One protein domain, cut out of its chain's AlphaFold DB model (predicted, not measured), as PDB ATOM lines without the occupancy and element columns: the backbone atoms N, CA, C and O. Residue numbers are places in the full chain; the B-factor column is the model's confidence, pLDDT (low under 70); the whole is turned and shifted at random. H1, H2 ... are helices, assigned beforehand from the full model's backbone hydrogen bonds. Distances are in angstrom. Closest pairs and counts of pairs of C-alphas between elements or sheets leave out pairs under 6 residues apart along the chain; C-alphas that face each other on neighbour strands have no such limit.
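This is residues 5 to 106 of the 146 residues of an uncharacterized protein of Photinus pyralis (UniProt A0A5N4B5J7). The long, straight H4 makes one side; kinked H3 crosses it, H1 packs on H3 away from H4, and kinked H6 packs on H4's residues 68 to 72. Residues 76 to 81 stick out. The 102 printed residues, all helix in class, have six named helices, H1 to H6 in order; compact, radius of gyration of the C-alphas 14.6 A, spans 38 by 32 by 26 A.

H1, residues 5 to 11, begins at C-alpha 5 (-5.413, 35.337, 14.093). H2 is 25 to 30, H3 33 to 48, H4 54 to 72 (27.0 A), H5 74 to 78, H6 85 to 100, ending at C-alpha 100 (4.423, 57.034, -1.121).

H1 touches H3's residues 43 to 47 alone; closest C-alphas Lys 5 and Ala 47, 5.6 A. H3 touches H4 at a steep tilt of 47 degrees, opposite ways; closest C-alphas Leu 40 and His 64, 6.1 A. H6's residues 87 to 91 touch H4, about perpendicular at 89 degrees; closest C-alphas Val 71 and His 88, 7.4 A. H2 and H5 touch no helix. Every O i to N i+4 pair is within hydrogen-bond range in H4 and H5; H3 has 9 of 12, H6 7 of 12, H1 0 of 3 and H2 0 of 2, but O i to N i+3 4 of 4 and 2 of 3.

The printed part has no cut. The H1 to H2 link is long. Model pLDDT is under 70 in 45 residues, among them 5 to 23 and 79 to 94.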
ATOM      1  N   LYS A   5      -5.560  34.762  15.445       69.06
ATOM      2  CA  LYS A   5      -5.413  35.337  14.093       69.06
ATOM      3  C   LYS A   5      -4.953  36.798  14.121       69.06
ATOM      4  O   LYS A   5      -4.209  37.221  13.245       69.06
ATOM      5  N   LEU A   6      -5.326  37.555  15.158       66.12
ATOM      6  CA  LEU A   6      -4.826  38.921  15.364       66.12
ATOM      7  C   LEU A   6      -3.315  38.975  15.615       66.12
ATOM      8  O   LEU A   6      -2.667  39.938  15.216       66.12
ATOM      9  N   LEU A   7      -2.741  37.948  16.246       66.31
ATOM     10  CA  LEU A   7      -1.307  37.883  16.529       66.31
ATOM     11  C   LEU A   7      -0.496  37.557  15.267       66.31
ATOM     12  O   LEU A   7       0.645  38.002  15.157       66.31
ATOM     13  N   LEU A   8      -1.086  36.858  14.288       65.88
ATOM     14  CA  LEU A   8      -0.465  36.619  12.978       65.88
ATOM     15  C   LEU A   8      -0.250  37.923  12.197       65.88
ATOM     16  O   LEU A   8       0.782  38.087  11.549       65.88
ATOM     17  N   LEU A   9      -1.173  38.880  12.328       65.38
ATOM     18  CA  LEU A   9      -1.080  40.189  11.675       65.38
ATOM     19  C   LEU A   9       0.044  41.073  12.237       65.38
ATOM     20  O   LEU A   9       0.441  42.045  11.605       65.38
ATOM     21  N   ASN A  10       0.601  40.736  13.401       63.38
ATOM     22  CA  ASN A  10       1.699  41.480  14.020       63.38
ATOM     23  C   ASN A  10       3.001  41.421  13.193       63.38
ATOM     24  O   ASN A  10       3.881  42.256  13.361       63.38
ATOM     25  N   LYS A  11       3.135  40.432  12.298       62.69
ATOM     26  CA  LYS A  11       4.272  40.343  11.368       62.69
ATOM     27  C   LYS A  11       4.085  41.181  10.103       62.69
ATOM     28  O   LYS A  11       5.074  41.539   9.481       62.69
ATOM     29  N   THR A  12       2.841  41.440   9.711       63.12
ATOM     30  CA  THR A  12       2.495  42.081   8.433       63.12
ATOM     31  C   THR A  12       2.063  43.533   8.598       63.12
ATOM     32  O   THR A  12       2.056  44.268   7.622       63.12
ATOM     33  N   LEU A  13       1.677  43.949   9.808       63.44
ATOM     34  CA  LEU A  13       1.309  45.329  10.108       63.44
ATOM     35  C   LEU A  13       2.566  46.143  10.441       63.44
ATOM     36  O   LEU A  13       3.252  45.805  11.411       63.44
ATOM     37  N   PRO A  14       2.856  47.226   9.701       61.31
ATOM     38  CA  PRO A  14       4.015  48.055  10.001       61.31
ATOM     39  C   PRO A  14       3.846  48.743  11.361       61.31
ATOM     40  O   PRO A  14       2.793  49.304  11.683       61.31
ATOM     41  N   ASN A  15       4.894  48.701  12.188       58.03
ATOM     42  CA  ASN A  15       4.878  49.318  13.523       58.03
ATOM     43  C   ASN A  15       4.696  50.837  13.448       58.03
ATOM     44  O   ASN A  15       4.285  51.458  14.421       58.03
ATOM     45  N   ALA A  16       4.987  51.419  12.287       54.31
ATOM     46  CA  ALA A  16       4.909  52.841  12.040       54.31
ATOM     47  C   ALA A  16       3.468  53.360  11.860       54.31
ATOM     48  O   ALA A  16       3.249  54.568  11.915       54.31
ATOM     49  N   ILE A  17       2.500  52.454  11.643       55.09
ATOM     50  CA  ILE A  17       1.091  52.776  11.348       55.09
ATOM     51  C   ILE A  17       0.256  52.824  12.628       55.09
ATOM     52  O   ILE A  17      -0.675  53.615  12.782       55.09
ATOM     53  N   PHE A  18       0.575  51.937  13.568       62.44
ATOM     54  CA  PHE A  18      -0.217  51.728  14.766       62.44
ATOM     55  C   PHE A  18       0.678  51.849  15.989       62.44
ATOM     56  O   PHE A  18       1.584  51.048  16.194       62.44
ATOM     57  N   SER A  19       0.339  52.794  16.871       54.69
ATOM     58  CA  SER A  19       1.033  53.012  18.150       54.69
ATOM     59  C   SER A  19       1.111  51.751  19.035       54.69
ATOM     60  O   SER A  19       1.890  51.685  19.989       54.69
ATOM     61  N   ARG A  20       0.286  50.732  18.751       63.53
ATOM     62  CA  ARG A  20       0.233  49.462  19.477       63.53
ATOM     63  C   ARG A  20       0.075  48.292  18.506       63.53
ATOM     64  O   ARG A  20      -0.737  48.332  17.589       63.53
ATOM     65  N   LYS A  21       0.804  47.210  18.778       65.19
ATOM     66  CA  LYS A  21       0.592  45.908  18.138       65.19
ATOM     67  C   LYS A  21      -0.765  45.334  18.572       65.19
ATOM     68  O   LYS A  21      -1.075  45.437  19.764       65.19
ATOM     69  N   PRO A  22      -1.546  44.707  17.670       65.00
ATOM     70  CA  PRO A  22      -2.821  44.098  18.037       65.00
ATOM     71  C   PRO A  22      -2.636  43.097  19.181       65.00
ATOM     72  O   PRO A  22      -1.856  42.147  19.071       65.00
ATOM     73  N   ARG A  23      -3.336  43.316  20.298       68.88
ATOM     74  CA  ARG A  23      -3.373  42.369  21.418       68.88
ATOM     75  C   ARG A  23      -4.393  41.268  21.141       68.88
ATOM     76  O   ARG A  23      -5.307  41.428  20.341       68.88
ATOM     77  N   SER A  24      -4.235  40.131  21.813       72.06
ATOM     78  CA  SER A  24      -5.198  39.028  21.721       72.06
ATOM     79  C   SER A  24      -6.602  39.470  22.152       72.06
ATOM     80  O   SER A  24      -6.743  40.282  23.077       72.06
ATOM     81  N   LEU A  25      -7.631  38.862  21.543       69.62
ATOM     82  CA  LEU A  25      -9.032  39.044  21.939       69.62
ATOM     83  C   LEU A  25      -9.309  38.627  23.398       69.62
ATOM     84  O   LEU A  25     -10.336  38.985  23.959       69.62
ATOM     85  N   HIS A  26      -8.393  37.900  24.043       67.81
ATOM     86  CA  HIS A  26      -8.510  37.545  25.460       67.81
ATOM     87  C   HIS A  26      -8.478  38.771  26.392       67.81
ATOM     88  O   HIS A  26      -8.985  38.724  27.509       67.81
ATOM     89  N   PHE A  27      -7.854  39.869  25.966       72.06
ATOM     90  CA  PHE A  27      -7.690  41.066  26.793       72.06
ATOM     91  C   PHE A  27      -8.522  42.243  26.291       72.06
ATOM     92  O   PHE A  27      -8.139  43.379  26.558       72.06
ATOM     93  N   VAL A  28      -9.621  41.983  25.570       72.81
ATOM     94  CA  VAL A  28     -10.501  43.023  25.004       72.81
ATOM     95  C   VAL A  28     -10.920  44.041  26.061       72.81
ATOM     96  O   VAL A  28     -10.820  45.237  25.816       72.81
ATOM     97  N   ASP A  29     -11.231  43.605  27.280       74.56
ATOM     98  CA  ASP A  29     -11.624  44.505  28.378       74.56
ATOM     99  C   ASP A  29     -10.514  45.485  28.797       74.56
ATOM    100  O   ASP A  29     -10.763  46.498  29.444       74.56
ATOM    101  N   LYS A  30      -9.258  45.190  28.440       78.75
ATOM    102  CA  LYS A  30      -8.081  46.025  28.718       78.75
ATOM    103  C   LYS A  30      -7.623  46.820  27.498       78.75
ATOM    104  O   LYS A  30      -6.548  47.433  27.554       78.75
ATOM    105  N   TRP A  31      -8.339  46.749  26.379       75.62
ATOM    106  CA  TRP A  31      -7.996  47.500  25.177       75.62
ATOM    107  C   TRP A  31      -8.243  48.988  25.390       75.62
ATOM    108  O   TRP A  31      -9.220  49.406  26.006       75.62
ATOM    109  N   LYS A  32      -7.323  49.809  24.886       75.00
ATOM    110  CA  LYS A  32      -7.523  51.256  24.825       75.00
ATOM    111  C   LYS A  32      -8.383  51.601  23.611       75.00
ATOM    112  O   LYS A  32      -8.450  50.838  22.650       75.00
ATOM    113  N   ALA A  33      -8.967  52.798  23.612       70.75
ATOM    114  CA  ALA A  33      -9.764  53.306  22.493       70.75
ATOM    115  C   ALA A  33      -9.043  53.200  21.131       70.75
ATOM    116  O   ALA A  33      -9.665  52.906  20.115       70.75
ATOM    117  N   THR A  34      -7.716  53.365  21.109       72.12
ATOM    118  CA  THR A  34      -6.900  53.240  19.892       72.12
ATOM    119  C   THR A  34      -6.873  51.823  19.315       72.12
ATOM    120  O   THR A  34      -6.847  51.673  18.095       72.12
ATOM    121  N   GLU A  35      -6.925  50.793  20.158       75.00
ATOM    122  CA  GLU A  35      -6.945  49.386  19.734       75.00
ATOM    123  C   GLU A  35      -8.334  48.961  19.277       75.00
ATOM    124  O   GLU A  35      -8.457  48.287  18.257       75.00
ATOM    125  N   PHE A  36      -9.383  49.423  19.965       75.50
ATOM    126  CA  PHE A  36     -10.756  49.248  19.492       75.50
ATOM    127  C   PHE A  36     -10.961  49.889  18.124       75.50
ATOM    128  O   PHE A  36     -11.536  49.262  17.239       75.50
ATOM    129  N   ARG A  37     -10.427  51.097  17.917       78.38
ATOM    130  CA  ARG A  37     -10.457  51.773  16.618       78.38
ATOM    131  C   ARG A  37      -9.739  50.961  15.538       78.38
ATOM    132  O   ARG A  37     -10.301  50.751  14.469       78.38
ATOM    133  N   GLN A  38      -8.522  50.485  15.809       76.69
ATOM    134  CA  GLN A  38      -7.753  49.675  14.856       76.69
ATOM    135  C   GLN A  38      -8.474  48.369  14.496       76.69
ATOM    136  O   GLN A  38      -8.520  47.974  13.330       76.69
ATOM    137  N   PHE A  39      -9.047  47.706  15.497       80.44
ATOM    138  CA  PHE A  39      -9.834  46.501  15.297       80.44
ATOM    139  C   PHE A  39     -11.067  46.775  14.450       80.44
ATOM    140  O   PHE A  39     -11.314  46.081  13.471       80.44
ATOM    141  N   LEU A  40     -11.812  47.818  14.791       81.81
ATOM    142  CA  LEU A  40     -13.059  48.130  14.126       81.81
ATOM    143  C   LEU A  40     -12.855  48.549  12.673       81.81
ATOM    144  O   LEU A  40     -13.624  48.111  11.836       81.81
ATOM    145  N   LEU A  41     -11.825  49.343  12.372       78.50
ATOM    146  CA  LEU A  41     -11.595  49.884  11.030       78.50
ATOM    147  C   LEU A  41     -10.819  48.941  10.095       78.50
ATOM    148  O   LEU A  41     -11.027  49.009   8.883       78.50
ATOM    149  N   TYR A  42      -9.956  48.058  10.619       76.88
ATOM    150  CA  TYR A  42      -9.021  47.282   9.784       76.88
ATOM    151  C   TYR A  42      -9.033  45.781  10.064       76.88
ATOM    152  O   TYR A  42      -9.300  44.981   9.171       76.88
ATOM    153  N   THR A  43      -8.695  45.369  11.288       79.12
ATOM    154  CA  THR A  43      -8.343  43.962  11.552       79.12
ATOM    155  C   THR A  43      -9.537  43.090  11.937       79.12
ATOM    156  O   THR A  43      -9.450  41.866  11.863       79.12
ATOM    157  N   GLY A  44     -10.662  43.700  12.303       80.56
ATOM    158  CA  GLY A  44     -11.866  43.043  12.802       80.56
ATOM    159  C   GLY A  44     -12.500  42.048  11.831       80.56
ATOM    160  O   GLY A  44     -12.735  40.914  12.248       80.56
ATOM    161  N   PRO A  45     -12.713  42.382  10.541       83.56
ATOM    162  CA  PRO A  45     -13.286  41.438   9.580       83.56
ATOM    163  C   PRO A  45     -12.431  40.180   9.423       83.56
ATOM    164  O   PRO A  45     -12.941  39.064   9.452       83.56
ATOM    165  N   PHE A  46     -11.111  40.345   9.325       81.31
ATOM    166  CA  PHE A  46     -10.178  39.224   9.235       81.31
ATOM    167  C   PHE A  46     -10.148  38.398  10.527       81.31
ATOM    168  O   PHE A  46     -10.199  37.169  10.483       81.31
ATOM    169  N   ALA A  47     -10.094  39.067  11.679       79.19
ATOM    170  CA  ALA A  47     -10.011  38.423  12.982       79.19
ATOM    171  C   ALA A  47     -11.272  37.631  13.342       79.19
ATOM    172  O   ALA A  47     -11.174  36.562  13.938       79.19
ATOM    173  N   LEU A  48     -12.453  38.138  12.988       79.56
ATOM    174  CA  LEU A  48     -13.732  37.527  13.353       79.56
ATOM    175  C   LEU A  48     -14.220  36.491  12.334       79.56
ATOM    176  O   LEU A  48     -15.157  35.742  12.625       79.56
ATOM    177  N   LYS A  49     -13.578  36.397  11.162       78.69
ATOM    178  CA  LYS A  49     -13.930  35.418  10.129       78.69
ATOM    179  C   LYS A  49     -13.769  33.990  10.663       78.69
ATOM    180  O   LYS A  49     -12.658  33.525  10.943       78.69
ATOM    181  N   GLY A  50     -14.897  33.293  10.785       78.25
ATOM    182  CA  GLY A  50     -14.979  31.923  11.301       78.25
ATOM    183  C   GLY A  50     -14.942  31.799  12.829       78.25
ATOM    184  O   GLY A  50     -14.964  30.679  13.322       78.25
ATOM    185  N   GLU A  51     -14.894  32.909  13.574       78.56
ATOM    186  CA  GLU A  51     -14.980  32.913  15.047       78.56
ATOM    187  C   GLU A  51     -16.391  33.252  15.553       78.56
ATOM    188  O   GLU A  51     -16.749  32.895  16.675       78.56
ATOM    189  N   LEU A  52     -17.184  33.955  14.737       77.88
ATOM    190  CA  LEU A  52     -18.558  34.344  15.049       77.88
ATOM    191  C   LEU A  52     -19.578  33.541  14.229       77.88
ATOM    192  O   LEU A  52     -19.299  33.196  13.077       77.88
ATOM    193  N   PRO A  53     -20.791  33.310  14.771       87.25
ATOM    194  CA  PRO A  53     -21.928  32.836  13.987       87.25
ATOM    195  C   PRO A  53     -22.197  33.758  12.792       87.25
ATOM    196  O   PRO A  53     -22.056  34.979  12.902       87.25
ATOM    197  N   ASN A  54     -22.627  33.181  11.667       86.00
ATOM    198  CA  ASN A  54     -22.774  33.894  10.392       86.00
ATOM    199  C   ASN A  54     -23.581  35.198  10.500       86.00
ATOM    200  O   ASN A  54     -23.199  36.196   9.893       86.00
ATOM    201  N   ASP A  55     -24.657  35.222  11.284       86.06
ATOM    202  CA  ASP A  55     -25.503  36.415  11.414       86.06
ATOM    203  C   ASP A  55     -24.822  37.529  12.217       86.06
ATOM    204  O   ASP A  55     -24.862  38.695  11.830       86.06
ATOM    205  N   GLN A  56     -24.094  37.173  13.277       80.88
ATOM    206  CA  GLN A  56     -23.312  38.140  14.054       80.88
ATOM    207  C   GLN A  56     -22.135  38.684  13.240       80.88
ATOM    208  O   GLN A  56     -21.839  39.876  13.303       80.88
ATOM    209  N   TYR A  57     -21.498  37.836  12.428       84.38
ATOM    210  CA  TYR A  57     -20.439  38.268  11.521       84.38
ATOM    211  C   TYR A  57     -20.968  39.234  10.450       84.38
ATOM    212  O   TYR A  57     -20.333  40.251  10.184       84.38
ATOM    213  N   LYS A  58     -22.161  38.987   9.889       85.62
ATOM    214  CA  LYS A  58     -22.818  39.926   8.962       85.62
ATOM    215  C   LYS A  58     -23.114  41.272   9.623       85.62
ATOM    216  O   LYS A  58     -22.814  42.302   9.028       85.62
ATOM    217  N   HIS A  59     -23.649  41.280  10.846       87.50
ATOM    218  CA  HIS A  59     -23.874  42.525  11.588       87.50
ATOM    219  C   HIS A  59     -22.568  43.279  11.848       87.50
ATOM    220  O   HIS A  59     -22.515  44.494  11.676       87.50
ATOM    221  N   PHE A  60     -21.499  42.559  12.193       87.38
ATOM    222  CA  PHE A  60     -20.180  43.158  12.352       87.38
ATOM    223  C   PHE A  60     -19.661  43.769  11.041       87.38
ATOM    224  O   PHE A  60     -19.163  44.890  11.052       87.38
ATOM    225  N   LEU A  61     -19.804  43.077   9.905       86.69
ATOM    226  CA  LEU A  61     -19.405  43.611   8.598       86.69
ATOM    227  C   LEU A  61     -20.207  44.858   8.211       86.69
ATOM    228  O   LEU A  61     -19.627  45.825   7.729       86.69
ATOM    229  N   LEU A  62     -21.521  44.862   8.454       88.12
ATOM    230  CA  LEU A  62     -22.359  46.043   8.233       88.12
ATOM    231  C   LEU A  62     -21.884  47.222   9.084       88.12
ATOM    232  O   LEU A  62     -21.744  48.330   8.577       88.12
ATOM    233  N   PHE A  63     -21.584  46.971  10.358       86.06
ATOM    234  CA  PHE A  63     -21.068  47.987  11.268       86.06
ATOM    235  C   PHE A  63     -19.695  48.519  10.834       86.06
ATOM    236  O   PHE A  63     -19.479  49.730  10.833       86.06
ATOM    237  N   HIS A  64     -18.791  47.634  10.404       87.38
ATOM    238  CA  HIS A  64     -17.477  47.994   9.864       87.38
ATOM    239  C   HIS A  64     -17.595  48.921   8.651       87.38
ATOM    240  O   HIS A  64     -16.962  49.977   8.624       87.38
ATOM    241  N   VAL A  65     -18.435  48.557   7.678       87.56
ATOM    242  CA  VAL A  65     -18.661  49.361   6.470       87.56
ATOM    243  C   VAL A  65     -19.310  50.702   6.811       87.56
ATOM    244  O   VAL A  65     -18.859  51.735   6.322       87.56
ATOM    245  N   ALA A  66     -20.326  50.706   7.679       86.44
ATOM    246  CA  ALA A  66     -21.022  51.924   8.083       86.44
ATOM    247  C   ALA A  66     -20.081  52.923   8.764       86.44
ATOM    248  O   ALA A  66     -20.103  54.107   8.437       86.44
ATOM    249  N   ILE A  67     -19.219  52.456   9.672       85.06
ATOM    250  CA  ILE A  67     -18.246  53.330  10.330       85.06
ATOM    251  C   ILE A  67     -17.198  53.829   9.351       85.06
ATOM    252  O   ILE A  67     -16.870  55.009   9.386       85.06
ATOM    253  N   ARG A  68     -16.681  52.973   8.465       83.19
ATOM    254  CA  ARG A  68     -15.717  53.418   7.455       83.19
ATOM    255  C   ARG A  68     -16.304  54.545   6.604       83.19
ATOM    256  O   ARG A  68     -15.658  55.572   6.444       83.19
ATOM    257  N   ARG A  69     -17.551  54.382   6.157       85.12
ATOM    258  CA  ARG A  69     -18.263  55.402   5.386       85.12
ATOM    259  C   ARG A  69     -18.510  56.679   6.182       85.12
ATOM    260  O   ARG A  69     -18.270  57.764   5.677       85.12
ATOM    261  N   PHE A  70     -18.937  56.550   7.436       83.62
ATOM    262  CA  PHE A  70     -19.129  57.696   8.323       83.62
ATOM    263  C   PHE A  70     -17.851  58.520   8.480       83.62
ATOM    264  O   PHE A  70     -17.927  59.739   8.527       83.62
ATOM    265  N   VAL A  71     -16.691  57.863   8.571       79.44
ATOM    266  CA  VAL A  71     -15.427  58.581   8.712       79.44
ATOM    267  C   VAL A  71     -14.974  59.209   7.390       79.44
ATOM    268  O   VAL A  71     -14.467  60.322   7.416       79.44
ATOM    269  N   GLU A  72     -15.197  58.554   6.247       78.81
ATOM    270  CA  GLU A  72     -14.968  59.157   4.919       78.81
ATOM    271  C   GLU A  72     -15.825  60.416   4.703       78.81
ATOM    272  O   GLU A  72     -15.347  61.413   4.173       78.81
ATOM    273  N   ASP A  73     -17.083  60.387   5.147       81.12
ATOM    274  CA  ASP A  73     -18.018  61.509   5.024       81.12
ATOM    275  C   ASP A  73     -17.953  62.467   6.240       81.12
ATOM    276  O   ASP A  73     -18.725  63.423   6.326       81.12
ATOM    277  N   PHE A  74     -17.059  62.240   7.209       79.81
ATOM    278  CA  PHE A  74     -17.014  63.021   8.453       79.81
ATOM    279  C   PHE A  74     -16.703  64.494   8.194       79.81
ATOM    280  O   PHE A  74     -17.317  65.387   8.783       79.81
ATOM    281  N   ASP A  75     -15.788  64.725   7.261       75.00
ATOM    282  CA  ASP A  75     -15.332  66.027   6.789       75.00
ATOM    283  C   ASP A  75     -16.515  66.832   6.222       75.00
ATOM    284  O   ASP A  75     -16.675  68.018   6.508       75.00
ATOM    285  N   LEU A  76     -17.425  66.150   5.513       77.94
ATOM    286  CA  LEU A  76     -18.651  66.730   4.963       77.94
ATOM    287  C   LEU A  76     -19.651  67.133   6.058       77.94
ATOM    288  O   LEU A  76     -20.334  68.147   5.920       77.94
ATOM    289  N   PHE A  77     -19.767  66.349   7.133       77.81
ATOM    290  CA  PHE A  77     -20.753  66.596   8.191       77.81
ATOM    291  C   PHE A  77     -20.304  67.621   9.234       77.81
ATOM    292  O   PHE A  77     -21.138  68.362   9.756       77.81
ATOM    293  N   TYR A  78     -19.011  67.656   9.561       76.44
ATOM    294  CA  TYR A  78     -18.481  68.454  10.671       76.44
ATOM    295  C   TYR A  78     -17.475  69.529  10.236       76.44
ATOM    296  O   TYR A  78     -17.040  70.323  11.075       76.44
ATOM    297  N   GLY A  79     -17.133  69.589   8.947       67.94
ATOM    298  CA  GLY A  79     -16.177  70.534   8.376       67.94
ATOM    299  C   GLY A  79     -14.717  70.181   8.676       67.94
ATOM    300  O   GLY A  79     -14.405  69.523   9.672       67.94
ATOM    301  N   ASP A  80     -13.813  70.691   7.837       64.69
ATOM    302  CA  ASP A  80     -12.375  70.365   7.823       64.69
ATOM    303  C   ASP A  80     -11.660  70.546   9.179       64.69
ATOM    304  O   ASP A  80     -10.681  69.870   9.484       64.69
ATOM    305  N   ASN A  81     -12.177  71.425  10.041       61.22
ATOM    306  CA  ASN A  81     -11.581  71.744  11.342       61.22
ATOM    307  C   ASN A  81     -11.832  70.682  12.427       61.22
ATOM    308  O   ASN A  81     -11.193  70.714  13.481       61.22
ATOM    309  N   SER A  82     -12.772  69.763  12.202       57.03
ATOM    310  CA  SER A  82     -13.178  68.741  13.178       57.03
ATOM    311  C   SER A  82     -12.400  67.434  13.016       57.03
ATOM    312  O   SER A  82     -12.459  66.541  13.869       57.03
ATOM    313  N   ILE A  83     -11.662  67.311  11.914       60.38
ATOM    314  CA  ILE A  83     -10.930  66.114  11.535       60.38
ATOM    315  C   ILE A  83      -9.624  66.102  12.310       60.38
ATOM    316  O   ILE A  83      -8.648  66.778  11.982       60.38
ATOM    317  N   THR A  84      -9.559  65.282  13.352       60.38
ATOM    318  CA  THR A  84      -8.243  64.967  13.902       60.38
ATOM    319  C   THR A  84      -7.479  64.185  12.835       60.38
ATOM    320  O   THR A  84      -7.893  63.083  12.481       60.38
ATOM    321  N   TYR A  85      -6.353  64.730  12.365       59.31
ATOM    322  CA  TYR A  85      -5.426  64.139  11.382       59.31
ATOM    323  C   TYR A  85      -5.271  62.610  11.537       59.31
ATOM    324  O   TYR A  85      -5.320  61.853  10.571       59.31
ATOM    325  N   ASN A  86      -5.204  62.125  12.778       60.94
ATOM    326  CA  ASN A  86      -5.066  60.708  13.133       60.94
ATOM    327  C   ASN A  86      -6.235  59.788  12.735       60.94
ATOM    328  O   ASN A  86      -6.126  58.578  12.936       60.94
ATOM    329  N   VAL A  87      -7.379  60.322  12.317       60.91
ATOM    330  CA  VAL A  87      -8.564  59.552  11.911       60.91
ATOM    331  C   VAL A  87      -8.600  59.410  10.388       60.91
ATOM    332  O   VAL A  87      -8.751  58.296   9.895       60.91
ATOM    333  N   HIS A  88      -8.345  60.501   9.668       65.44
ATOM    334  CA  HIS A  88      -8.334  60.552   8.207       65.44
ATOM    335  C   HIS A  88      -7.110  59.828   7.610       65.44
ATOM    336  O   HIS A  88      -7.273  58.934   6.782       65.44
ATOM    337  N   ASN A  89      -5.893  60.072   8.127       62.00
ATOM    338  CA  ASN A  89      -4.671  59.410   7.628       62.00
ATOM    339  C   ASN A  89      -4.717  57.887   7.726       62.00
ATOM    340  O   ASN A  89      -4.129  57.193   6.911       62.00
ATOM    341  N   LEU A  90      -5.402  57.333   8.729       63.12
ATOM    342  CA  LEU A  90      -5.468  55.880   8.852       63.12
ATOM    343  C   LEU A  90      -6.353  55.267   7.764       63.12
ATOM    344  O   LEU A  90      -6.117  54.132   7.357       63.12
ATOM    345  N   ILE A  91      -7.397  55.966   7.313       65.94
ATOM    346  CA  ILE A  91      -8.313  55.462   6.279       65.94
ATOM    347  C   ILE A  91      -7.679  55.574   4.901       65.94
ATOM    348  O   ILE A  91      -7.766  54.623   4.125       65.94
ATOM    349  N   HIS A  92      -6.992  56.684   4.640       68.25
ATOM    350  CA  HIS A  92      -6.287  56.919   3.382       68.25
ATOM    351  C   HIS A  92      -4.942  56.215   3.290       68.25
ATOM    352  O   HIS A  92      -4.405  56.084   2.202       68.25
ATOM    353  N   LEU A  93      -4.461  55.630   4.384       66.12
ATOM    354  CA  LEU A  93      -3.222  54.869   4.444       66.12
ATOM    355  C   LEU A  93      -3.036  53.844   3.312       66.12
ATOM    356  O   LEU A  93      -1.931  53.677   2.809       66.12
ATOM    357  N   THR A  94      -4.097  53.134   2.913       64.50
ATOM    358  CA  THR A  94      -4.015  52.159   1.809       64.50
ATOM    359  C   THR A  94      -3.806  52.811   0.447       64.50
ATOM    360  O   THR A  94      -3.340  52.156  -0.481       64.50
ATOM    361  N   ASP A  95      -4.191  54.074   0.304       70.00
ATOM    362  CA  ASP A  95      -3.939  54.878  -0.886       70.00
ATOM    363  C   ASP A  95      -2.599  55.618  -0.759       70.00
ATOM    364  O   ASP A  95      -1.835  55.648  -1.721       70.00
ATOM    365  N   ASP A  96      -2.238  56.072   0.444       65.88
ATOM    366  CA  ASP A  96      -0.938  56.669   0.749       65.88
ATOM    367  C   ASP A  96       0.216  55.678   0.554       65.88
ATOM    368  O   ASP A  96       1.273  56.085   0.087       65.88
ATOM    369  N   GLU A  97       0.032  54.382   0.842       65.81
ATOM    370  CA  GLU A  97       1.026  53.337   0.543       65.81
ATOM    371  C   GLU A  97       1.276  53.217  -0.968       65.81
ATOM    372  O   GLU A  97       2.412  53.066  -1.416       65.81
ATOM    373  N   LYS A  98       0.217  53.318  -1.782       72.31
ATOM    374  CA  LYS A  98       0.340  53.234  -3.247       72.31
ATOM    375  C   LYS A  98       1.063  54.446  -3.825       72.31
ATOM    376  O   LYS A  98       1.714  54.319  -4.857       72.31
ATOM    377  N   ILE A  99       0.918  55.606  -3.184       74.88
ATOM    378  CA  ILE A  99       1.500  56.873  -3.635       74.88
ATOM    379  C   ILE A  99       2.936  57.037  -3.112       74.88
ATOM    380  O   ILE A  99       3.819  57.424  -3.871       74.88
ATOM    381  N   ASN A 100       3.180  56.720  -1.837       68.88
ATOM    382  CA  ASN A 100       4.423  57.034  -1.121       68.88
ATOM    383  C   ASN A 100       5.305  55.805  -0.823       68.88
ATOM    384  O   ASN A 100       6.411  55.948  -0.300       68.88
ATOM    385  N   GLY A 101       4.852  54.594  -1.160       69.06
ATOM    386  CA  GLY A 101       5.536  53.345  -0.821       69.06
ATOM    387  C   GLY A 101       5.251  52.879   0.616       69.06
ATOM    388  O   GLY A 101       4.308  53.351   1.247       69.06
ATOM    389  N   PRO A 102       6.033  51.930   1.165       70.62
ATOM    390  CA  PRO A 102       5.800  51.399   2.509       70.62
ATOM    391  C   PRO A 102       5.792  52.503   3.575       70.62
ATOM    392  O   PRO A 102       6.678  53.358   3.574       70.62
ATOM    393  N   LEU A 103       4.847  52.458   4.528       65.31
ATOM    394  CA  LEU A 103       4.724  53.487   5.580       65.31
ATOM    395  C   LEU A 103       6.026  53.695   6.375       65.31
ATOM    396  O   LEU A 103       6.309  54.799   6.839       65.31
ATOM    397  N   ASP A 104       6.842  52.648   6.505       67.69
ATOM    398  CA  ASP A 104       8.139  52.705   7.184       67.69
ATOM    399  C   ASP A 104       9.093  53.753   6.574       67.69
ATOM    400  O   ASP A 104       9.959  54.257   7.284       67.69
ATOM    401  N   ASN A 105       8.905  54.136   5.304       66.31
ATOM    402  CA  ASN A 105       9.740  55.130   4.627       66.31
ATOM    403  C   ASN A 105       9.389  56.585   4.973       66.31
ATOM    404  O   ASN A 105      10.225  57.462   4.778       66.31
ATOM    405  N   PHE A 106       8.170  56.863   5.443       65.56
ATOM    406  CA  PHE A 106       7.701  58.242   5.653       65.56
ATOM    407  C   PHE A 106       7.031  58.481   7.008       65.56
ATOM    408  O   PHE A 106       6.597  59.592   7.311       65.56
TER     409      PHE A 106